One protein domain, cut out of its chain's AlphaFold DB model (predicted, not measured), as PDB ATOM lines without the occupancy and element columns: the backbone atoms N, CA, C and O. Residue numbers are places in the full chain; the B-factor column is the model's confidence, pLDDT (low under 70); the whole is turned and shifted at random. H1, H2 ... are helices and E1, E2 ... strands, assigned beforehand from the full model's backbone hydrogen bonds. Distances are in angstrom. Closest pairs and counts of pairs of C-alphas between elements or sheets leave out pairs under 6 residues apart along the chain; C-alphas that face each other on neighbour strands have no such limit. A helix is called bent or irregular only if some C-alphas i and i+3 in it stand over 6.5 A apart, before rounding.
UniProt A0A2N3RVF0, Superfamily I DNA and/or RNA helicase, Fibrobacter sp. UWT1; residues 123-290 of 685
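This is residues 123 to 290 of the 685 residues of the protein "Superfamily I DNA and/or RNA helicase" of Fibrobacter sp. UWT1 (UniProt A0A2N3RVF0). A strongly twisted sheet of seven strands, its long strands E3, E4 and E5 sharply bent, makes the core, with H1 over one face and arm H2b of the bent helix H2 over the opposite face. The hairpin E6 and E7 makes a separate small sheet, with E6 beside E1. The printed part has 168 residues with two named helices and nine named strands, in the order E1 E2 H1 E3 E4 E5 E6 E7 H2 E8 E9; the class is mixed, helices and strands. The large sheet is branched, its neighbour pairs antiparallel. The whole is compact, with a radius of gyration of the C-alphas of 16.9 A and spans of 47 by 39 by 29 A.

Find C-alpha 127 at (48.858, -13.989, -8.162), where E1, residues 127 to 130, begins. E2 is residues 147 to 149; H1, residues 152 to 168, runs 24.6 A. From C-alpha 174 at (59.569, -9.413, -13.091), E3 runs 26.4 A to residue 189, bending by 110 degrees at residue 184. E4, residues 192 to 204, is 29.5 A long, and E5, residues 209 to 218, 23.6 A. E6 is residues 221 to 226 and E7 residues 229 to 234. H2, residues 241 to 263, was assigned as one helix by its hydrogen bonds but is bent: C-alphas 248 and 251 are 9.0 A apart. Its arms are H2a, residues 241 to 248, and H2b, residues 251 to 263; both are irregular, with C-alphas 242 and 245 6.7 A apart and 252 and 255 7.9 A apart. E8 is residues 272 to 274; E9, residues 279 to 287, runs 25.4 A to (57.285, -12.583, -17.236).

Look first at the meander E3 E4 E5, each strand the antiparallel neighbour of the one before: N 182 and O 199 are 2.8 A apart, N 202 and O 211 2.8 A. On the other side of E3 from E4 lie E9, with N 179 and O 282 2.8 A apart, and E8, with N 186 and O 274 2.8 A. E1 pairs with E9, N 128 to O 283 at 2.9 A, and E2 with E5, N 148 to O 210 at 2.8 A. H1 is on the sheet at a height of 9.6 A, slantwise to the strands, at 36 degrees to E5 on the local plane. H2b is on the opposite face at 10.2 A, across the strands, at 63 degrees to E3 on the local plane. H2a only grazes the sheet with residues 247 to 248. H2a and H2b touch, the closest C-alphas being Leu 246 and Asn 253, 5.9 A, at a shallow tilt of 34 degrees, only just short of steep, opposite ways. In the hairpin E6 and E7, N 224 and O 231 are 2.8 A apart; the closest C-alphas of E1 and E6 are Asn 127 and Phe 222, 5.0 A. Every O i to N i+4 pair is within hydrogen-bond range in H1; in H2b 7 of 9 are, in H2a 0 of 4, beside 4 of 5 O i to N i+3 pairs.

The C-alphas farthest apart, those of Ser 170 and Lys 263, are 48.1 A apart. The printed part has no cut, and its one long link is E1 to E2, 16 residues. Mean pLDDT of the printed part is 73.5; 46 residues are under 70, among them residues 125 to 141 and 165 to 178.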
ATOM      1  N   LEU A 123      47.595 -13.949 -17.432       74.62
ATOM      2  CA  LEU A 123      46.560 -14.641 -16.651       74.62
ATOM      3  C   LEU A 123      46.970 -16.058 -16.229       74.62
ATOM      4  O   LEU A 123      46.479 -16.569 -15.230       74.62
ATOM      5  N   SER A 124      47.911 -16.674 -16.947       70.31
ATOM      6  CA  SER A 124      48.481 -17.976 -16.581       70.31
ATOM      7  C   SER A 124      49.487 -17.895 -15.420       70.31
ATOM      8  O   SER A 124      49.963 -18.931 -14.957       70.31
ATOM      9  N   CYS A 125      49.852 -16.689 -14.967       65.00
ATOM     10  CA  CYS A 125      50.834 -16.470 -13.904       65.00
ATOM     11  C   CYS A 125      50.221 -16.457 -12.494       65.00
ATOM     12  O   CYS A 125      49.040 -16.189 -12.288       65.00
ATOM     13  N   ASP A 126      51.077 -16.715 -11.505       64.81
ATOM     14  CA  ASP A 126      50.696 -16.756 -10.096       64.81
ATOM     15  C   ASP A 126      50.415 -15.351  -9.531       64.81
ATOM     16  O   ASP A 126      51.236 -14.434  -9.652       64.81
ATOM     17  N   ASN A 127      49.273 -15.211  -8.854       60.94
ATOM     18  CA  ASN A 127      48.858 -13.989  -8.162       60.94
ATOM     19  C   ASN A 127      49.266 -14.020  -6.684       60.94
ATOM     20  O   ASN A 127      49.283 -15.086  -6.062       60.94
ATOM     21  N   ARG A 128      49.588 -12.852  -6.122       60.59
ATOM     22  CA  ARG A 128      49.943 -12.663  -4.708       60.59
ATOM     23  C   ARG A 128      49.180 -11.492  -4.107       60.59
ATOM     24  O   ARG A 128      48.926 -10.501  -4.786       60.59
ATOM     25  N   GLU A 129      48.857 -11.581  -2.823       60.16
ATOM     26  CA  GLU A 129      48.275 -10.460  -2.081       60.16
ATOM     27  C   GLU A 129      49.354  -9.451  -1.688       60.16
ATOM     28  O   GLU A 129      50.437  -9.825  -1.227       60.16
ATOM     29  N   LYS A 130      49.025  -8.164  -1.778       56.22
ATOM     30  CA  LYS A 130      49.776  -7.096  -1.134       56.22
ATOM     31  C   LYS A 130      48.811  -6.173  -0.404       56.22
ATOM     32  O   LYS A 130      47.783  -5.770  -0.937       56.22
ATOM     33  N   LYS A 131      49.160  -5.785   0.821       52.91
ATOM     34  CA  LYS A 131      48.352  -4.824   1.581       52.91
ATOM     35  C   LYS A 131      48.444  -3.440   0.934       52.91
ATOM     36  O   LYS A 131      49.530  -2.862   0.864       52.91
ATOM     37  N   PHE A 132      47.310  -2.911   0.476       48.50
ATOM     38  CA  PHE A 132      47.200  -1.556  -0.063       48.50
ATOM     39  C   PHE A 132      46.798  -0.585   1.046       48.50
ATOM     40  O   PHE A 132      45.705  -0.675   1.585       48.50
ATOM     41  N   ARG A 133      47.695   0.339   1.402       44.81
ATOM     42  CA  ARG A 133      47.527   1.233   2.561       44.81
ATOM     43  C   ARG A 133      46.714   2.503   2.266       44.81
ATOM     44  O   ARG A 133      46.306   3.187   3.191       44.81
ATOM     45  N   LEU A 134      46.529   2.862   0.992       47.91
ATOM     46  CA  LEU A 134      46.021   4.190   0.614       47.91
ATOM     47  C   LEU A 134      44.510   4.367   0.849       47.91
ATOM     48  O   LEU A 134      44.046   5.492   0.946       47.91
ATOM     49  N   LEU A 135      43.753   3.268   0.905       56.22
ATOM     50  CA  LEU A 135      42.288   3.254   0.962       56.22
ATOM     51  C   LEU A 135      41.827   2.282   2.057       56.22
ATOM     52  O   LEU A 135      41.166   1.278   1.790       56.22
ATOM     53  N   GLU A 136      42.250   2.526   3.296       51.69
ATOM     54  CA  GLU A 136      41.701   1.803   4.443       51.69
ATOM     55  C   GLU A 136      40.239   2.264   4.635       51.69
ATOM     56  O   GLU A 136      39.979   3.458   4.757       51.69
ATOM     57  N   HIS A 137      39.285   1.318   4.652       56.03
ATOM     58  CA  HIS A 137      37.849   1.525   4.960       56.03
ATOM     59  C   HIS A 137      36.901   1.975   3.824       56.03
ATOM     60  O   HIS A 137      35.925   2.687   4.070       56.03
ATOM     61  N   LEU A 138      37.122   1.499   2.598       60.50
ATOM     62  CA  LEU A 138      36.153   1.603   1.497       60.50
ATOM     63  C   LEU A 138      35.189   0.400   1.487       60.50
ATOM     64  O   LEU A 138      35.644  -0.739   1.408       60.50
ATOM     65  N   ASP A 139      33.878   0.656   1.552       60.84
ATOM     66  CA  ASP A 139      32.805  -0.359   1.560       60.84
ATOM     67  C   ASP A 139      32.014  -0.341   0.232       60.84
ATOM     68  O   ASP A 139      31.864   0.711  -0.398       60.84
ATOM     69  N   GLU A 140      31.468  -1.486  -0.200       65.31
ATOM     70  CA  GLU A 140      30.627  -1.610  -1.404       65.31
ATOM     71  C   GLU A 140      29.411  -0.669  -1.351       65.31
ATOM     72  O   GLU A 140      28.990  -0.150  -2.387       65.31
ATOM     73  N   SER A 141      28.901  -0.373  -0.152       64.50
ATOM     74  CA  SER A 141      27.805   0.580   0.073       64.50
ATOM     75  C   SER A 141      28.105   2.009  -0.411       64.50
ATOM     76  O   SER A 141      27.183   2.765  -0.721       64.50
ATOM     77  N   GLN A 142      29.383   2.380  -0.532       71.12
ATOM     78  CA  GLN A 142      29.816   3.703  -0.985       71.12
ATOM     79  C   GLN A 142      29.830   3.835  -2.519       71.12
ATOM     80  O   GLN A 142      29.960   4.943  -3.044       71.12
ATOM     81  N   PHE A 143      29.679   2.731  -3.259       74.19
ATOM     82  CA  PHE A 143      29.639   2.750  -4.720       74.19
ATOM     83  C   PHE A 143      28.231   3.073  -5.225       74.19
ATOM     84  O   PHE A 143      27.307   2.264  -5.145       74.19
ATOM     85  N   VAL A 144      28.074   4.226  -5.873       73.88
ATOM     86  CA  VAL A 144      26.818   4.599  -6.536       73.88
ATOM     87  C   VAL A 144      26.902   4.186  -8.002       73.88
ATOM     88  O   VAL A 144      27.752   4.673  -8.744       73.88
ATOM     89  N   LYS A 145      26.027   3.265  -8.436       72.75
ATOM     90  CA  LYS A 145      26.050   2.674  -9.795       72.75
ATOM     91  C   LYS A 145      27.431   2.105 -10.181       72.75
ATOM     92  O   LYS A 145      27.862   2.230 -11.325       72.75
ATOM     93  N   GLY A 146      28.144   1.514  -9.219       73.81
ATOM     94  CA  GLY A 146      29.469   0.923  -9.445       73.81
ATOM     95  C   GLY A 146      30.617   1.930  -9.557       73.81
ATOM     96  O   GLY A 146      31.717   1.534  -9.929       73.81
ATOM     97  N   CYS A 147      30.396   3.204  -9.226       81.75
ATOM     98  CA  CYS A 147      31.438   4.229  -9.184       81.75
ATOM     99  C   CYS A 147      31.611   4.767  -7.759       81.75
ATOM    100  O   CYS A 147      30.625   5.080  -7.090       81.75
ATOM    101  N   TYR A 148      32.857   4.933  -7.333       82.31
ATOM    102  CA  TYR A 148      33.231   5.636  -6.111       82.31
ATOM    103  C   TYR A 148      33.927   6.944  -6.479       82.31
ATOM    104  O   TYR A 148      34.935   6.925  -7.183       82.31
ATOM    105  N   LYS A 149      33.376   8.082  -6.051       83.56
ATOM    106  CA  LYS A 149      33.984   9.392  -6.319       83.56
ATOM    107  C   LYS A 149      35.141   9.622  -5.357       83.56
ATOM    108  O   LYS A 149      34.937   9.552  -4.152       83.56
ATOM    109  N   LEU A 150      36.309   9.930  -5.907       81.25
ATOM    110  CA  LEU A 150      37.502  10.235  -5.128       81.25
ATOM    111  C   LEU A 150      37.511  11.714  -4.740       81.25
ATOM    112  O   LEU A 150      37.057  12.581  -5.496       81.25
ATOM    113  N   THR A 151      38.067  12.007  -3.572       82.62
ATOM    114  CA  THR A 151      38.469  13.366  -3.207       82.62
ATOM    115  C   THR A 151      39.664  13.819  -4.054       82.62
ATOM    116  O   THR A 151      40.350  13.013  -4.688       82.62
ATOM    117  N   GLN A 152      39.927  15.129  -4.081       80.00
ATOM    118  CA  GLN A 152      41.071  15.678  -4.816       80.00
ATOM    119  C   GLN A 152      42.401  15.088  -4.298       80.00
ATOM    120  O   GLN A 152      43.221  14.663  -5.101       80.00
ATOM    121  N   GLU A 153      42.569  14.969  -2.977       79.50
ATOM    122  CA  GLU A 153      43.783  14.425  -2.348       79.50
ATOM    123  C   GLU A 153      44.011  12.938  -2.675       79.50
ATOM    124  O   GLU A 153      45.134  12.525  -2.973       79.50
ATOM    125  N   GLU A 154      42.949  12.125  -2.676       77.06
ATOM    126  CA  GLU A 154      43.017  10.711  -3.068       77.06
ATOM    127  C   GLU A 154      43.336  10.553  -4.560       77.06
ATOM    128  O   GLU A 154      44.124   9.686  -4.943       77.06
ATOM    129  N   CYS A 155      42.748  11.407  -5.403       79.88
ATOM    130  CA  CYS A 155      43.013  11.438  -6.837       79.88
ATOM    131  C   CYS A 155      44.481  11.787  -7.123       79.88
ATOM    132  O   CYS A 155      45.142  11.074  -7.879       79.88
ATOM    133  N   ASP A 156      45.008  12.833  -6.484       79.94
ATOM    134  CA  ASP A 156      46.401  13.262  -6.633       79.94
ATOM    135  C   ASP A 156      47.367  12.170  -6.142       79.94
ATOM    136  O   ASP A 156      48.332  11.823  -6.826       79.94
ATOM    137  N   SER A 157      47.045  11.530  -5.014       79.00
ATOM    138  CA  SER A 157      47.819  10.412  -4.466       79.00
ATOM    139  C   SER A 157      47.842   9.189  -5.395       79.00
ATOM    140  O   SER A 157      48.884   8.545  -5.548       79.00
ATOM    141  N   LEU A 158      46.717   8.861  -6.044       78.00
ATOM    142  CA  LEU A 158      46.649   7.783  -7.037       78.00
ATOM    143  C   LEU A 158      47.453   8.120  -8.296       78.00
ATOM    144  O   LEU A 158      48.182   7.258  -8.793       78.00
ATOM    145  N   ILE A 159      47.372   9.359  -8.790       80.75
ATOM    146  CA  ILE A 159      48.177   9.822  -9.930       80.75
ATOM    147  C   ILE A 159      49.670   9.686  -9.603       80.75
ATOM    148  O   ILE A 159      50.406   9.054 -10.366       80.75
ATOM    149  N   GLU A 160      50.114  10.181  -8.445       80.31
ATOM    150  CA  GLU A 160      51.499  10.027  -7.990       80.31
ATOM    151  C   GLU A 160      51.922   8.559  -7.863       80.31
ATOM    152  O   GLU A 160      53.049   8.194  -8.211       80.31
ATOM    153  N   TYR A 161      51.037   7.703  -7.350       78.69
ATOM    154  CA  TYR A 161      51.290   6.271  -7.232       78.69
ATOM    155  C   TYR A 161      51.529   5.632  -8.611       78.69
ATOM    156  O   TYR A 161      52.536   4.941  -8.800       78.69
ATOM    157  N   PHE A 162      50.675   5.913  -9.601       77.06
ATOM    158  CA  PHE A 162      50.844   5.407 -10.965       77.06
ATOM    159  C   PHE A 162      52.100   5.976 -11.648       77.06
ATOM    160  O   PHE A 162      52.798   5.231 -12.341       77.06
ATOM    161  N   GLN A 163      52.461   7.241 -11.400       77.06
ATOM    162  CA  GLN A 163      53.718   7.831 -11.884       77.06
ATOM    163  C   GLN A 163      54.955   7.146 -11.273       77.06
ATOM    164  O   GLN A 163      55.879   6.760 -11.991       77.06
ATOM    165  N   LYS A 164      54.966   6.918  -9.951       74.94
ATOM    166  CA  LYS A 164      56.044   6.188  -9.250       74.94
ATOM    167  C   LYS A 164      56.158   4.733  -9.719       74.94
ATOM    168  O   LYS A 164      57.250   4.166  -9.712       74.94
ATOM    169  N   LYS A 165      55.046   4.109 -10.121       69.81
ATOM    170  CA  LYS A 165      55.028   2.753 -10.691       69.81
ATOM    171  C   LYS A 165      55.671   2.711 -12.079       69.81
ATOM    172  O   LYS A 165      56.425   1.782 -12.355       69.81
ATOM    173  N   GLN A 166      55.429   3.720 -12.920       67.19
ATOM    174  CA  GLN A 166      56.055   3.832 -14.244       67.19
ATOM    175  C   GLN A 166      57.583   3.973 -14.137       67.19
ATOM    176  O   GLN A 166      58.313   3.259 -14.819       67.19
ATOM    177  N   SER A 167      58.091   4.794 -13.210       59.81
ATOM    178  CA  SER A 167      59.541   5.011 -13.062       59.81
ATOM    179  C   SER A 167      60.318   3.814 -12.492       59.81
ATOM    180  O   SER A 167      61.513   3.680 -12.748       59.81
ATOM    181  N   LYS A 168      59.665   2.904 -11.753       55.53
ATOM    182  CA  LYS A 168      60.304   1.711 -11.159       55.53
ATOM    183  C   LYS A 168      60.493   0.529 -12.119       55.53
ATOM    184  O   LYS A 168      61.236  -0.390 -11.780       55.53
ATOM    185  N   LYS A 169      59.861   0.525 -13.299       52.41
ATOM    186  CA  LYS A 169      59.900  -0.613 -14.239       52.41
ATOM    187  C   LYS A 169      61.280  -0.896 -14.862       52.41
ATOM    188  O   LYS A 169      61.445  -1.937 -15.486       52.41
ATOM    189  N   SER A 170      62.288  -0.035 -14.687       43.84
ATOM    190  CA  SER A 170      63.544  -0.152 -15.445       43.84
ATOM    191  C   SER A 170      64.543  -1.217 -14.954       43.84
ATOM    192  O   SER A 170      65.515  -1.458 -15.662       43.84
ATOM    193  N   ASN A 171      64.364  -1.854 -13.783       38.41
ATOM    194  CA  ASN A 171      65.456  -2.618 -13.141       38.41
ATOM    195  C   ASN A 171      65.169  -4.080 -12.726       38.41
ATOM    196  O   ASN A 171      66.079  -4.722 -12.197       38.41
ATOM    197  N   SER A 172      63.980  -4.657 -12.960       41.66
ATOM    198  CA  SER A 172      63.673  -6.047 -12.552       41.66
ATOM    199  C   SER A 172      63.142  -6.928 -13.689       41.66
ATOM    200  O   SER A 172      62.380  -6.482 -14.536       41.66
ATOM    201  N   GLU A 173      63.528  -8.215 -13.699       41.41
ATOM    202  CA  GLU A 173      63.063  -9.216 -14.689       41.41
ATOM    203  C   GLU A 173      61.574  -9.576 -14.552       41.41
ATOM    204  O   GLU A 173      60.979 -10.104 -15.490       41.41
ATOM    205  N   PHE A 174      60.983  -9.250 -13.401       42.78
ATOM    206  CA  PHE A 174      59.569  -9.413 -13.091       42.78
ATOM    207  C   PHE A 174      58.951  -8.039 -12.849       42.78
ATOM    208  O   PHE A 174      59.511  -7.235 -12.095       42.78
ATOM    209  N   ILE A 175      57.797  -7.785 -13.466       46.78
ATOM    210  CA  ILE A 175      56.981  -6.608 -13.166       46.78
ATOM    211  C   ILE A 175      55.917  -7.027 -12.161       46.78
ATOM    212  O   ILE A 175      55.120  -7.923 -12.427       46.78
ATOM    213  N   ALA A 176      55.912  -6.345 -11.021       48.56
ATOM    214  CA  ALA A 176      54.821  -6.346 -10.063       48.56
ATOM    215  C   ALA A 176      53.616  -5.617 -10.678       48.56
ATOM    216  O   ALA A 176      53.543  -4.381 -10.665       48.56
ATOM    217  N   LEU A 177      52.681  -6.357 -11.275       54.78
ATOM    218  CA  LEU A 177      51.417  -5.777 -11.719       54.78
ATOM    219  C   LEU A 177      50.483  -5.692 -10.517       54.78
ATOM    220  O   LEU A 177      49.828  -6.663 -10.173       54.78
ATOM    221  N   GLU A 178      50.459  -4.531  -9.866       67.38
ATOM    222  CA  GLU A 178      49.482  -4.240  -8.811       67.38
ATOM    223  C   GLU A 178      48.130  -3.862  -9.441       67.38
ATOM    224  O   GLU A 178      48.050  -2.845 -10.140       67.38
ATOM    225  N   GLN A 179      47.105  -4.684  -9.216       74.44
ATOM    226  CA  GLN A 179      45.716  -4.481  -9.622       74.44
ATOM    227  C   GLN A 179      44.864  -4.253  -8.371       74.44
ATOM    228  O   GLN A 179      44.904  -5.047  -7.432       74.44
ATOM    229  N   LEU A 180      44.083  -3.172  -8.363       79.75
ATOM    230  CA  LEU A 180      43.107  -2.927  -7.305       79.75
ATOM    231  C   LEU A 180      41.848  -3.749  -7.574       79.75
ATOM    232  O   LEU A 180      41.362  -3.822  -8.708       79.75
ATOM    233  N   GLY A 181      41.322  -4.354  -6.520       83.12
ATOM    234  CA  GLY A 181      40.123  -5.169  -6.550       83.12
ATOM    235  C   GLY A 181      39.237  -4.895  -5.348       83.12
ATOM    236  O   GLY A 181      39.737  -4.602  -4.270       83.12
ATOM    237  N   LEU A 182      37.926  -4.996  -5.528       83.69
ATOM    238  CA  LEU A 182      36.968  -5.080  -4.435       83.69
ATOM    239  C   LEU A 182      36.694  -6.557  -4.170       83.69
ATOM    240  O   LEU A 182      36.196  -7.252  -5.060       83.69
ATOM    241  N   ASN A 183      37.047  -7.030  -2.978       83.81
ATOM    242  CA  ASN A 183      36.844  -8.416  -2.585       83.81
ATOM    243  C   ASN A 183      35.363  -8.802  -2.705       83.81
ATOM    244  O   ASN A 183      34.484  -8.059  -2.269       83.81
ATOM    245  N   LYS A 184      35.108  -9.966  -3.304       86.06
ATOM    246  CA  LYS A 184      33.785 -10.602  -3.344       86.06
ATOM    247  C   LYS A 184      33.768 -11.876  -2.523       86.06
ATOM    248  O   LYS A 184      32.815 -12.135  -1.797       86.06
ATOM    249  N   LEU A 185      34.822 -12.674  -2.649       86.50
ATOM    250  CA  LEU A 185      34.975 -13.886  -1.872       86.50
ATOM    251  C   LEU A 185      36.447 -14.197  -1.688       86.50
ATOM    252  O   LEU A 185      37.229 -14.209  -2.638       86.50
ATOM    253  N   SER A 186      36.806 -14.513  -0.460       87.31
ATOM    254  CA  SER A 186      38.156 -14.859  -0.062       87.31
ATOM    255  C   SER A 186      38.132 -15.880   1.063       87.31
ATOM    256  O   SER A 186      37.118 -16.081   1.730       87.31
ATOM    257  N   ILE A 187      39.254 -16.558   1.259       85.56
ATOM    258  CA  ILE A 187      39.456 -17.489   2.361       85.56
ATOM    259  C   ILE A 187      40.588 -16.935   3.208       85.56
ATOM    260  O   ILE A 187      41.740 -16.849   2.778       85.56
ATOM    261  N   LYS A 188      40.250 -16.540   4.428       83.88
ATOM    262  CA  LYS A 188      41.211 -16.111   5.427       83.88
ATOM    263  C   LYS A 188      41.935 -17.337   5.953       83.88
ATOM    264  O   LYS A 188      41.306 -18.248   6.483       83.88
ATOM    265  N   THR A 189      43.251 -17.346   5.807       79.12
ATOM    266  CA  THR A 189      44.137 -18.391   6.327       79.12
ATOM    267  C   THR A 189      45.047 -17.799   7.401       79.12
ATOM    268  O   THR A 189      45.250 -16.583   7.449       79.12
ATOM    269  N   ASP A 190      45.677 -18.647   8.215       73.88
ATOM    270  CA  ASP A 190      46.673 -18.213   9.208       73.88
ATOM    271  C   ASP A 190      47.877 -17.483   8.579       73.88
ATOM    272  O   ASP A 190      48.626 -16.788   9.266       73.88
ATOM    273  N   LYS A 191      48.083 -17.649   7.267       71.38
ATOM    274  CA  LYS A 191      49.224 -17.112   6.514       71.38
ATOM    275  C   LYS A 191      48.873 -15.897   5.646       71.38
ATOM    276  O   LYS A 191      49.781 -15.276   5.106       71.38
ATOM    277  N   GLY A 192      47.596 -15.547   5.492       74.31
ATOM    278  CA  GLY A 192      47.153 -14.448   4.623       74.31
ATOM    279  C   GLY A 192      45.758 -14.658   4.035       74.31
ATOM    280  O   GLY A 192      45.070 -15.622   4.387       74.31
ATOM    281  N   LEU A 193      45.332 -13.764   3.142       76.75
ATOM    282  CA  LEU A 193      44.026 -13.834   2.497       76.75
ATOM    283  C   LEU A 193      44.163 -14.481   1.112       76.75
ATOM    284  O   LEU A 193      44.851 -13.980   0.225       76.75
ATOM    285  N   TYR A 194      43.493 -15.612   0.908       81.94
ATOM    286  CA  TYR A 194      43.349 -16.207  -0.415       81.94
ATOM    287  C   TYR A 194      42.130 -15.594  -1.101       81.94
ATOM    288  O   TYR A 194      41.000 -16.009  -0.853       81.94
ATOM    289  N   VAL A 195      42.346 -14.583  -1.940       80.12
ATOM    290  CA  VAL A 195      41.267 -13.969  -2.726       80.12
ATOM    291  C   VAL A 195      40.818 -14.962  -3.796       80.12
ATOM    292  O   VAL A 195      41.620 -15.361  -4.634       80.12
ATOM    293  N   LEU A 196      39.546 -15.363  -3.758       81.31
ATOM    294  CA  LEU A 196      38.937 -16.280  -4.725       81.31
ATOM    295  C   LEU A 196      38.242 -15.508  -5.848       81.31
ATOM    296  O   LEU A 196      38.341 -15.881  -7.010       81.31
ATOM    297  N   ALA A 197      37.532 -14.438  -5.499       85.25
ATOM    298  CA  ALA A 197      36.789 -13.613  -6.435       85.25
ATOM    299  C   ALA A 197      36.869 -12.144  -6.028       85.25
ATOM    300  O   ALA A 197      36.718 -11.804  -4.853       85.25
ATOM    301  N   TYR A 198      37.069 -11.264  -7.004       85.56
ATOM    302  CA  TYR A 198      37.066  -9.820  -6.786       85.56
ATOM    303  C   TYR A 198      36.577  -9.080  -8.030       85.56
ATOM    304  O   TYR A 198      36.797  -9.523  -9.155       85.56
ATOM    305  N   ASN A 199      35.948  -7.919  -7.862       87.12
ATOM    306  CA  ASN A 199      35.706  -7.019  -8.988       87.12
ATOM    307  C   ASN A 199      36.913  -6.102  -9.169       87.12
ATOM    308  O   ASN A 199      37.319  -5.433  -8.222       87.12
ATOM    309  N   GLU A 200      37.468  -6.014 -10.377       86.56
ATOM    310  CA  GLU A 200      38.522  -5.032 -10.649       86.56
ATOM    311  C   GLU A 200      38.039  -3.607 -10.384       86.56
ATOM    312  O   GLU A 200      36.955  -3.216 -10.821       86.56
ATOM    313  N   LEU A 201      38.873  -2.826  -9.703       86.12
ATOM    314  CA  LEU A 201      38.698  -1.393  -9.533       86.12
ATOM    315  C   LEU A 201      39.627  -0.673 -10.504       86.12
ATOM    316  O   LEU A 201      40.846  -0.842 -10.463       86.12
ATOM    317  N   LEU A 202      39.034   0.118 -11.390       87.81
ATOM    318  CA  LEU A 202      39.748   0.866 -12.411       87.81
ATOM    319  C   LEU A 202      39.668   2.358 -12.122       87.81
ATOM    320  O   LEU A 202      38.593   2.885 -11.839       87.81
ATOM    321  N   PHE A 203      40.799   3.045 -12.226       87.31
ATOM    322  CA  PHE A 203      40.867   4.481 -12.010       87.31
ATOM    323  C   PHE A 203      40.382   5.241 -13.249       87.31
ATOM    324  O   PHE A 203      41.060   5.294 -14.276       87.31
ATOM    325  N   ASP A 204      39.182   5.811 -13.153       87.88
ATOM    326  CA  ASP A 204      38.604   6.730 -14.128       87.88
ATOM    327  C   ASP A 204      39.127   8.140 -13.851       87.88
ATOM    328  O   ASP A 204      38.622   8.871 -12.994       87.88
ATOM    329  N   ILE A 205      40.174   8.485 -14.593       85.94
ATOM    330  CA  ILE A 205      40.893   9.754 -14.487       85.94
ATOM    331  C   ILE A 205      39.994  10.931 -14.884       85.94
ATOM    332  O   ILE A 205      40.047  11.989 -14.263       85.94
ATOM    333  N   GLU A 206      39.141  10.749 -15.895       85.75
ATOM    334  CA  GLU A 206      38.271  11.805 -16.417       85.75
ATOM    335  C   GLU A 206      37.222  12.220 -15.382       85.75
ATOM    336  O   GLU A 206      37.013  13.408 -15.146       85.75
ATOM    337  N   ASN A 207      36.605  11.237 -14.723       85.50
ATOM    338  CA  ASN A 207      35.553  11.475 -13.734       85.50
ATOM    339  C   ASN A 207      36.063  11.515 -12.286       85.50
ATOM    340  O   ASN A 207      35.245  11.621 -11.370       85.50
ATOM    341  N   LYS A 208      37.386  11.417 -12.075       84.69
ATOM    342  CA  LYS A 208      38.037  11.332 -10.755       84.69
ATOM    343  C   LYS A 208      37.358  10.295  -9.852       84.69
ATOM    344  O   LYS A 208      36.924  10.588  -8.738       84.69
ATOM    345  N   ALA A 209      37.199   9.078 -10.364       86.88
ATOM    346  CA  ALA A 209      36.445   8.025  -9.694       86.88
ATOM    347  C   ALA A 209      37.116   6.653  -9.824       86.88
ATOM    348  O   ALA A 209      37.833   6.383 -10.784       86.88
ATOM    349  N   LEU A 210      36.841   5.751  -8.883       84.81
ATOM    350  CA  LEU A 210      37.108   4.323  -9.045       84.81
ATOM    351  C   LEU A 210      35.861   3.645  -9.604       84.81
ATOM    352  O   LEU A 210      34.781   3.726  -9.018       84.81
ATOM    353  N   ARG A 211      36.006   2.963 -10.737       87.38
ATOM    354  CA  ARG A 211      34.941   2.164 -11.345       87.38
ATOM    355  C   ARG A 211      35.127   0.694 -11.036       87.38
ATOM    356  O   ARG A 211      36.188   0.134 -11.294       87.38
ATOM    357  N   LYS A 212      34.061   0.071 -10.552       86.88
ATOM    358  CA  LYS A 212      33.958  -1.371 -10.372       86.88
ATOM    359  C   LYS A 212      33.669  -2.044 -11.714       86.88
ATOM    360  O   LYS A 212      32.722  -1.664 -12.405       86.88
ATOM    361  N   SER A 213      34.464  -3.051 -12.070       83.25
ATOM    362  CA  SER A 213      34.175  -3.946 -13.192       83.25
ATOM    363  C   SER A 213      32.847  -4.676 -12.949       83.25
ATOM    364  O   SER A 213      32.639  -5.161 -11.833       83.25
ATOM    365  N   PRO A 214      31.957  -4.773 -13.955       76.62
ATOM    366  CA  PRO A 214      30.656  -5.418 -13.793       76.62
ATOM    367  C   PRO A 214      30.786  -6.914 -13.512       76.62
ATOM    368  O   PRO A 214      30.035  -7.434 -12.700       76.62
ATOM    369  N   GLU A 215      31.756  -7.582 -14.139       79.50
ATOM    370  CA  GLU A 215      32.020  -9.004 -13.925       79.50
ATOM    371  C   GLU A 215      33.165  -9.186 -12.913       79.50
ATOM    372  O   GLU A 215      34.180  -8.471 -13.009       79.50
ATOM    373  N   PRO A 216      33.032 -10.118 -11.952       82.50
ATOM    374  CA  PRO A 216      34.114 -10.486 -11.051       82.50
ATOM    375  C   PRO A 216      35.179 -11.315 -11.781       82.50
ATOM    376  O   PRO A 216      34.885 -12.139 -12.650       82.50
ATOM    377  N   LYS A 217      36.441 -11.112 -11.400       81.25
ATOM    378  CA  LYS A 217      37.560 -11.980 -11.761       81.25
ATOM    379  C   LYS A 217      37.693 -13.091 -10.733       81.25
ATOM    380  O   LYS A 217      37.700 -12.817  -9.533       81.25
ATOM    381  N   ILE A 218      37.836 -14.320 -11.218       79.00
ATOM    382  CA  ILE A 218      38.007 -15.514 -10.391       79.00
ATOM    383  C   ILE A 218      39.478 -15.911 -10.397       79.00
ATOM    384  O   ILE A 218      40.101 -16.031 -11.449       79.00
ATOM    385  N   LEU A 219      40.041 -16.107  -9.210       76.44
ATOM    386  CA  LEU A 219      41.401 -16.580  -9.015       76.44
ATOM    387  C   LEU A 219      41.355 -18.054  -8.633       76.44
ATOM    388  O   LEU A 219      40.951 -18.431  -7.536       76.44
ATOM    389  N   THR A 220      41.793 -18.900  -9.557       71.75
ATOM    390  CA  THR A 220      41.839 -20.353  -9.356       71.75
ATOM    391  C   THR A 220      43.137 -20.813  -8.687       71.75
ATOM    392  O   THR A 220      43.238 -21.948  -8.209       71.75
ATOM    393  N   ARG A 221      44.145 -19.935  -8.635       72.88
ATOM    394  CA  ARG A 221      45.463 -20.197  -8.059       72.88
ATOM    395  C   ARG A 221      46.056 -18.935  -7.444       72.88
ATOM    396  O   ARG A 221      45.984 -17.853  -8.026       72.88
ATOM    397  N   PHE A 222      46.692 -19.095  -6.287       73.25
ATOM    398  CA  PHE A 222      47.285 -17.990  -5.541       73.25
ATOM    399  C   PHE A 222      48.488 -18.437  -4.737       73.25
ATOM    400  O   PHE A 222      48.571 -19.578  -4.279       73.25
ATOM    401  N   VAL A 223      49.425 -17.519  -4.557       71.75
ATOM    402  CA  VAL A 223      50.674 -17.775  -3.856       71.75
ATOM    403  C   VAL A 223      50.715 -16.964  -2.571       71.75
ATOM    404  O   VAL A 223      50.734 -15.736  -2.601       71.75
ATOM    405  N   LEU A 224      50.787 -17.665  -1.442       71.75
ATOM    406  CA  LEU A 224      51.018 -17.081  -0.126       71.75
ATOM    407  C   LEU A 224      52.510 -17.169   0.206       71.75
ATOM    408  O   LEU A 224      53.131 -18.228   0.080       71.75
ATOM    409  N   ARG A 225      53.109 -16.049   0.614       60.47
ATOM    410  CA  ARG A 225      54.526 -15.971   0.984       60.47
ATOM    411  C   ARG A 225      54.656 -15.574   2.447       60.47
ATOM    412  O   ARG A 225      54.223 -14.490   2.817       60.47
ATOM    413  N   ASN A 226      55.336 -16.414   3.220       56.78
ATOM    414  CA  ASN A 226      55.841 -16.067   4.547       56.78
ATOM    415  C   ASN A 226      57.370 -15.932   4.475       56.78
ATOM    416  O   ASN A 226      57.984 -16.442   3.535       56.78
ATOM    417  N   ASP A 227      57.994 -15.327   5.488       48.38
ATOM    418  CA  ASP A 227      59.451 -15.084   5.556       48.38
ATOM    419  C   ASP A 227      60.329 -16.346   5.383       48.38
ATOM    420  O   ASP A 227      61.532 -16.238   5.160       48.38
ATOM    421  N   VAL A 228      59.740 -17.548   5.450       46.47
ATOM    422  CA  VAL A 228      60.443 -18.843   5.417       46.47
ATOM    423  C   VAL A 228      59.952 -19.787   4.299       46.47
ATOM    424  O   VAL A 228      60.686 -20.690   3.905       46.47
ATOM    425  N   ALA A 229      58.740 -19.611   3.747       51.16
ATOM    426  CA  ALA A 229      58.162 -20.549   2.771       51.16
ATOM    427  C   ALA A 229      57.151 -19.896   1.809       51.16
ATOM    428  O   ALA A 229      56.440 -18.958   2.164       51.16
ATOM    429  N   THR A 230      57.077 -20.429   0.584       63.22
ATOM    430  CA  THR A 230      56.079 -20.063  -0.433       63.22
ATOM    431  C   THR A 230      55.089 -21.217  -0.585       63.22
ATOM    432  O   THR A 230      55.500 -22.321  -0.935       63.22
ATOM    433  N   GLU A 231      53.810 -20.977  -0.317       68.81
ATOM    434  CA  GLU A 231      52.734 -21.960  -0.469       68.81
ATOM    435  C   GLU A 231      51.839 -21.569  -1.648       68.81
ATOM    436  O   GLU A 231      51.456 -20.410  -1.796       68.81
ATOM    437  N   VAL A 232      51.520 -22.538  -2.507       71.50
ATOM    438  CA  VAL A 232      50.615 -22.352  -3.648       71.50
ATOM    439  C   VAL A 232      49.279 -22.984  -3.283       71.50
ATOM    440  O   VAL A 232      49.186 -24.205  -3.167       71.50
ATOM    441  N   ILE A 233      48.247 -22.162  -3.129       74.00
ATOM    442  CA  ILE A 233      46.876 -22.620  -2.912       74.00
ATOM    443  C   ILE A 233      46.160 -22.675  -4.261       74.00
ATOM    444  O   ILE A 233      46.293 -21.779  -5.098       74.00
ATOM    445  N   ARG A 234      45.414 -23.758  -4.482       75.62
ATOM    446  CA  ARG A 234      44.576 -23.961  -5.665       75.62
ATOM    447  C   ARG A 234      43.118 -24.044  -5.256       75.62
ATOM    448  O   ARG A 234      42.801 -24.574  -4.193       75.62
ATOM    449  N   ILE A 235      42.238 -23.621  -6.153       76.94
ATOM    450  CA  ILE A 235      40.790 -23.727  -5.983       76.94
ATOM    451  C   ILE A 235      40.323 -25.172  -5.805       76.94
ATOM    452  O   ILE A 235      39.366 -25.403  -5.077       76.94
ATOM    453  N   SER A 236      41.062 -26.143  -6.356       74.69
ATOM    454  CA  SER A 236      40.802 -27.579  -6.200       74.69
ATOM    455  C   SER A 236      40.851 -28.068  -4.744       74.69
ATOM    456  O   SER A 236      40.373 -29.154  -4.434       74.69
ATOM    457  N   ARG A 237      41.439 -27.279  -3.831       79.44
ATOM    458  CA  ARG A 237      41.380 -27.526  -2.384       79.44
ATOM    459  C   ARG A 237      39.972 -27.300  -1.818       79.44
ATOM    460  O   ARG A 237      39.613 -27.922  -0.824       79.44
ATOM    461  N   TYR A 238      39.192 -26.421  -2.445       80.56
ATOM    462  CA  TYR A 238      37.895 -25.957  -1.955       80.56
ATOM    463  C   TYR A 238      36.719 -26.369  -2.853       80.56
ATOM    464  O   TYR A 238      35.617 -26.534  -2.337       80.56
ATOM    465  N   LEU A 239      36.936 -26.587  -4.152       80.25
ATOM    466  CA  LEU A 239      35.933 -27.015  -5.136       80.25
ATOM    467  C   LEU A 239      36.434 -28.232  -5.933       80.25
ATOM    468  O   LEU A 239      37.622 -28.317  -6.233       80.25
ATOM    469  N   HIS A 240      35.551 -29.170  -6.274       77.12
ATOM    470  CA  HIS A 240      35.853 -30.265  -7.206       77.12
ATOM    471  C   HIS A 240      35.752 -29.798  -8.663       77.12
ATOM    472  O   HIS A 240      35.104 -28.796  -8.949       77.12
ATOM    473  N   GLU A 241      36.361 -30.548  -9.586       69.44
ATOM    474  CA  GLU A 241      36.362 -30.211 -11.019       69.44
ATOM    475  C   GLU A 241      34.941 -30.095 -11.593       69.44
ATOM    476  O   GLU A 241      34.645 -29.131 -12.296       69.44
ATOM    477  N   ASP A 242      34.025 -30.983 -11.193       75.75
ATOM    478  CA  ASP A 242      32.615 -30.944 -11.614       75.75
ATOM    479  C   ASP A 242      31.872 -29.684 -11.120       75.75
ATOM    480  O   ASP A 242      30.845 -29.288 -11.673       75.75
ATOM    481  N   GLU A 243      32.386 -29.032 -10.072       78.69
ATOM    482  CA  GLU A 243      31.812 -27.824  -9.467       78.69
ATOM    483  C   GLU A 243      32.362 -26.539 -10.117       78.69
ATOM    484  O   GLU A 243      31.819 -25.458  -9.885       78.69
ATOM    485  N   PHE A 244      33.405 -26.622 -10.958       75.56
ATOM    486  CA  PHE A 244      34.021 -25.444 -11.587       75.56
ATOM    487  C   PHE A 244      33.084 -24.730 -12.561       75.56
ATOM    488  O   PHE A 244      33.199 -23.517 -12.724       75.56
ATOM    489  N   LEU A 245      32.095 -25.430 -13.127       76.44
ATOM    490  CA  LEU A 245      31.073 -24.817 -13.981       76.44
ATOM    491  C   LEU A 245      30.306 -23.696 -13.254       76.44
ATOM    492  O   LEU A 245      29.859 -22.733 -13.873       76.44
ATOM    493  N   LEU A 246      30.193 -23.776 -11.924       79.25
ATOM    494  CA  LEU A 246      29.535 -22.741 -11.125       79.25
ATOM    495  C   LEU A 246      30.294 -21.409 -11.158       79.25
ATOM    496  O   LEU A 246      29.675 -20.353 -11.021       79.25
ATOM    497  N   LEU A 247      31.611 -21.446 -11.377       76.56
ATOM    498  CA  LEU A 247      32.464 -20.261 -11.441       76.56
ATOM    499  C   LEU A 247      32.234 -19.448 -12.720       76.56
ATOM    500  O   LEU A 247      32.500 -18.247 -12.713       76.56
ATOM    501  N   GLU A 248      31.696 -20.058 -13.787       71.56
ATOM    502  CA  GLU A 248      31.414 -19.352 -15.046       71.56
ATOM    503  C   GLU A 248      30.404 -18.214 -14.860       71.56
ATOM    504  O   GLU A 248      30.521 -17.164 -15.493       71.56
ATOM    505  N   ASN A 249      29.438 -18.398 -13.955       78.56
ATOM    506  CA  ASN A 249      28.460 -17.382 -13.586       78.56
ATOM    507  C   ASN A 249      28.477 -17.149 -12.072       78.56
ATOM    508  O   ASN A 249      27.512 -17.442 -11.362       78.56
ATOM    509  N   PHE A 250      29.620 -16.658 -11.586       82.94
ATOM    510  CA  PHE A 250      29.880 -16.485 -10.161       82.94
ATOM    511  C   PHE A 250      28.779 -15.697  -9.441       82.94
ATOM    512  O   PHE A 250      28.303 -16.162  -8.415       82.94
ATOM    513  N   ASP A 251      28.324 -14.562  -9.984       83.38
ATOM    514  CA  ASP A 251      27.308 -13.728  -9.323       83.38
ATOM    515  C   ASP A 251      25.962 -14.462  -9.161       83.38
ATOM    516  O   ASP A 251      25.295 -14.327  -8.137       83.38
ATOM    517  N   ALA A 252      25.565 -15.281 -10.142       85.75
ATOM    518  CA  ALA A 252      24.342 -16.082 -10.041       85.75
ATOM    519  C   ALA A 252      24.495 -17.265  -9.072       85.75
ATOM    520  O   ALA A 252      23.538 -17.652  -8.399       85.75
ATOM    521  N   ASN A 253      25.700 -17.831  -8.995       87.69
ATOM    522  CA  ASN A 253      25.997 -19.041  -8.234       87.69
ATOM    523  C   ASN A 253      26.660 -18.761  -6.875       87.69
ATOM    524  O   ASN A 253      26.989 -19.707  -6.160       87.69
ATOM    525  N   GLU A 254      26.839 -17.496  -6.487       85.56
ATOM    526  CA  GLU A 254      27.651 -17.080  -5.338       85.56
ATOM    527  C   GLU A 254      27.241 -17.824  -4.063       85.56
ATOM    528  O   GLU A 254      28.067 -18.423  -3.373       85.56
ATOM    529  N   LYS A 255      25.933 -17.864  -3.784       86.06
ATOM    530  CA  LYS A 255      25.383 -18.555  -2.614       86.06
ATOM    531  C   LYS A 255      25.671 -20.058  -2.639       86.06
ATOM    532  O   LYS A 255      26.009 -20.630  -1.608       86.06
ATOM    533  N   GLN A 256      25.551 -20.692  -3.805       87.12
ATOM    534  CA  GLN A 256      25.819 -22.120  -3.969       87.12
ATOM    535  C   GLN A 256      27.310 -22.431  -3.786       87.12
ATOM    536  O   GLN A 256      27.651 -23.407  -3.123       87.12
ATOM    537  N   ILE A 257      28.195 -21.579  -4.310       85.81
ATOM    538  CA  ILE A 257      29.648 -21.709  -4.146       85.81
ATOM    539  C   ILE A 257      30.029 -21.584  -2.665       85.81
ATOM    540  O   ILE A 257      30.744 -22.440  -2.144       85.81
ATOM    541  N   LYS A 258      29.510 -20.567  -1.960       87.06
ATOM    542  CA  LYS A 258      29.726 -20.390  -0.511       87.06
ATOM    543  C   LYS A 258      29.265 -21.620   0.272       87.06
ATOM    544  O   LYS A 258      30.014 -22.150   1.093       87.06
ATOM    545  N   ASP A 259      28.064 -22.110  -0.028       85.62
ATOM    546  CA  ASP A 259      27.502 -23.303   0.600       85.62
ATOM    547  C   ASP A 259      28.379 -24.542   0.381       85.62
ATOM    548  O   ASP A 259      28.573 -25.299   1.326       85.62
ATOM    549  N   LEU A 260      28.929 -24.756  -0.819       85.94
ATOM    550  CA  LEU A 260      29.803 -25.900  -1.115       85.94
ATOM    551  C   LEU A 260      31.120 -25.844  -0.335       85.94
ATOM    552  O   LEU A 260      31.554 -26.860   0.211       85.94
ATOM    553  N   ILE A 261      31.729 -24.659  -0.237       84.19
ATOM    554  CA  ILE A 261      32.976 -24.461   0.514       84.19
ATOM    555  C   ILE A 261      32.752 -24.740   2.011       84.19
ATOM    556  O   ILE A 261      33.584 -25.389   2.649       84.19
ATOM    557  N   ILE A 262      31.613 -24.303   2.561       82.56
ATOM    558  CA  ILE A 262      31.266 -24.472   3.981       82.56
ATOM    559  C   ILE A 262      30.796 -25.905   4.288       82.56
ATOM    560  O   ILE A 262      31.315 -26.544   5.204       82.56
ATOM    561  N   LYS A 263      29.808 -26.428   3.545       70.88
ATOM    562  CA  LYS A 263      29.113 -27.696   3.853       70.88
ATOM    563  C   LYS A 263      30.003 -28.922   3.704       70.88
ATOM    564  O   LYS A 263      29.826 -29.879   4.450       70.88
ATOM    565  N   ASN A 264      30.969 -28.891   2.791       66.50
ATOM    566  CA  ASN A 264      31.857 -30.028   2.567       66.50
ATOM    567  C   ASN A 264      33.011 -30.110   3.586       66.50
ATOM    568  O   ASN A 264      33.885 -30.959   3.436       66.50
ATOM    569  N   GLY A 265      33.047 -29.237   4.607       60.81
ATOM    570  CA  GLY A 265      34.082 -29.257   5.649       60.81
ATOM    571  C   GLY A 265      35.499 -29.042   5.106       60.81
ATOM    572  O   GLY A 265      36.465 -29.515   5.699       60.81
ATOM    573  N   ARG A 266      35.624 -28.371   3.952       69.50
ATOM    574  CA  ARG A 266      36.885 -28.222   3.203       69.50
ATOM    575  C   ARG A 266      37.790 -27.115   3.743       69.50
ATOM    576  O   ARG A 266      38.957 -27.038   3.363       69.50
ATOM    577  N   LEU A 267      37.268 -26.279   4.638       77.75
ATOM    578  CA  LEU A 267      38.060 -25.317   5.396       77.75
ATOM    579  C   LEU A 267      38.845 -26.055   6.485       77.75
ATOM    580  O   LEU A 267      38.284 -26.768   7.316       77.75
ATOM    581  N   SER A 268      40.163 -25.886   6.470       74.56
ATOM    582  CA  SER A 268      41.048 -26.432   7.501       74.56
ATOM    583  C   SER A 268      40.855 -25.686   8.828       74.56
ATOM    584  O   SER A 268      40.318 -24.580   8.868       74.56
ATOM    585  N   ARG A 269      41.296 -26.272   9.948       71.06
ATOM    586  CA  ARG A 269      41.161 -25.652  11.279       71.06
ATOM    587  C   ARG A 269      41.892 -24.296  11.305       71.06
ATOM    588  O   ARG A 269      43.112 -24.289  11.240       71.06
ATOM    589  N   GLY A 270      41.143 -23.194  11.404       71.31
ATOM    590  CA  GLY A 270      41.666 -21.815  11.358       71.31
ATOM    591  C   GLY A 270      41.310 -21.040  10.081       71.31
ATOM    592  O   GLY A 270      41.367 -19.813  10.082       71.31
ATOM    593  N   GLU A 271      40.868 -21.725   9.021       83.38
ATOM    594  CA  GLU A 271      40.419 -21.069   7.791       83.38
ATOM    595  C   GLU A 271      38.974 -20.573   7.919       83.38
ATOM    596  O   GLU A 271      38.092 -21.291   8.396       83.38
ATOM    597  N   LEU A 272      38.725 -19.343   7.472       85.00
ATOM    598  CA  LEU A 272      37.403 -18.718   7.505       85.00
ATOM    599  C   LEU A 272      37.053 -18.161   6.131       85.00
ATOM    600  O   LEU A 272      37.889 -17.553   5.467       85.00
ATOM    601  N   LEU A 273      35.803 -18.353   5.721       86.81
ATOM    602  CA  LEU A 273      35.274 -17.701   4.532       86.81
ATOM    603  C   LEU A 273      35.052 -16.214   4.831       86.81
ATOM    604  O   LEU A 273      34.463 -15.875   5.856       86.81
ATOM    605  N   ASP A 274      35.530 -15.354   3.942       83.19
ATOM    606  CA  ASP A 274      35.426 -13.902   4.038       83.19
ATOM    607  C   ASP A 274      34.828 -13.349   2.740       83.19
ATOM    608  O   ASP A 274      35.458 -13.362   1.679       83.19
ATOM    609  N   ASP A 275      33.583 -12.896   2.837       82.19
ATOM    610  CA  ASP A 275      32.825 -12.224   1.786       82.19
ATOM    611  C   ASP A 275      32.651 -10.721   2.058       82.19
ATOM    612  O   ASP A 275      31.823 -10.062   1.428       82.19
ATOM    613  N   MET A 276      33.438 -10.160   2.984       79.19
ATOM    614  CA  MET A 276      33.385  -8.741   3.296       79.19
ATOM    615  C   MET A 276      33.960  -7.921   2.129       79.19
ATOM    616  O   MET A 276      35.093  -8.182   1.696       79.19
ATOM    617  N   PRO A 277      33.242  -6.890   1.647       74.44
ATOM    618  CA  PRO A 277      33.720  -6.036   0.570       74.44
ATOM    619  C   PRO A 277      34.789  -5.074   1.091       74.44
ATOM    620  O   PRO A 277      34.495  -4.072   1.739       74.44
ATOM    621  N   HIS A 278      36.047  -5.378   0.803       75.75
ATOM    622  CA  HIS A 278      37.184  -4.512   1.102       75.75
ATOM    623  C   HIS A 278      38.143  -4.464  -0.087       75.75
ATOM    624  O   HIS A 278      38.122  -5.337  -0.958       75.75
ATOM    625  N   ILE A 279      38.971  -3.420  -0.156       75.50
ATOM    626  CA  ILE A 279      39.928  -3.263  -1.253       75.50
ATOM    627  C   ILE A 279      41.130  -4.174  -1.028       75.50
ATOM    628  O   ILE A 279      41.794  -4.117   0.003       75.50
ATOM    629  N   VAL A 280      41.437  -4.966  -2.046       74.38
ATOM    630  CA  VAL A 280      42.633  -5.797  -2.136       74.38
ATOM    631  C   VAL A 280      43.529  -5.250  -3.245       74.38
ATOM    632  O   VAL A 280      43.049  -4.913  -4.328       74.38
ATOM    633  N   ALA A 281      44.838  -5.148  -2.992       75.06
ATOM    634  CA  ALA A 281      45.809  -5.013  -4.074       75.06
ATOM    635  C   ALA A 281      46.417  -6.377  -4.354       75.06
ATOM    636  O   ALA A 281      47.010  -7.022  -3.488       75.06
ATOM    637  N   LEU A 282      46.268  -6.804  -5.593       73.44
ATOM    638  CA  LEU A 282      46.801  -8.059  -6.072       73.44
ATOM    639  C   LEU A 282      48.036  -7.759  -6.899       73.44
ATOM    640  O   LEU A 282      47.970  -6.986  -7.847       73.44
ATOM    641  N   GLU A 283      49.163  -8.339  -6.514       71.38
ATOM    642  CA  GLU A 283      50.410  -8.276  -7.257       71.38
ATOM    643  C   GLU A 283      50.558  -9.555  -8.083       71.38
ATOM    644  O   GLU A 283      50.755 -10.647  -7.546       71.38
ATOM    645  N   THR A 284      50.488  -9.429  -9.403       63.72
ATOM    646  CA  THR A 284      50.825 -10.531 -10.308       63.72
ATOM    647  C   THR A 284      52.295 -10.420 -10.687       63.72
ATOM    648  O   THR A 284      52.724  -9.409 -11.248       63.72
ATOM    649  N   THR A 285      53.075 -11.466 -10.418       59.94
ATOM    650  CA  THR A 285      54.437 -11.582 -10.951       59.94
ATOM    651  C   THR A 285      54.372 -12.347 -12.261       59.94
ATOM    652  O   THR A 285      54.262 -13.572 -12.257       59.94
ATOM    653  N   SER A 286      54.428 -11.631 -13.381       61.00
ATOM    654  CA  SER A 286      54.481 -12.239 -14.713       61.00
ATOM    655  C   SER A 286      55.832 -11.990 -15.379       61.00
ATOM    656  O   SER A 286      56.537 -11.025 -15.062       61.00
ATOM    657  N   ASN A 287      56.203 -12.878 -16.305       65.19
ATOM    658  CA  ASN A 287      57.285 -12.583 -17.236       65.19
ATOM    659  C   ASN A 287      56.799 -11.466 -18.155       65.19
ATOM    660  O   ASN A 287      55.870 -11.670 -18.936       65.19
ATOM    661  N   ASP A 288      57.422 -10.298 -18.076       72.94
ATOM    662  CA  ASP A 288      57.068  -9.204 -18.970       72.94
ATOM    663  C   ASP A 288      57.533  -9.515 -20.398       72.94
ATOM    664  O   ASP A 288      58.710  -9.363 -20.699       72.94
ATOM    665  N   LEU A 289      56.641  -9.976 -21.271       81.81
ATOM    666  CA  LEU A 289      56.974 -10.263 -22.674       81.81
ATOM    667  C   LEU A 289      56.818  -9.036 -23.589       81.81
ATOM    668  O   LEU A 289      56.895  -9.159 -24.812       81.81
ATOM    669  N   THR A 290      56.547  -7.854 -23.019       81.56
ATOM    670  CA  THR A 290      56.200  -6.653 -23.791       81.56
ATOM    671  C   THR A 290      57.312  -6.280 -24.762       81.56
ATOM    672  O   THR A 290      57.031  -6.076 -25.938       81.56
TER     673      THR A 290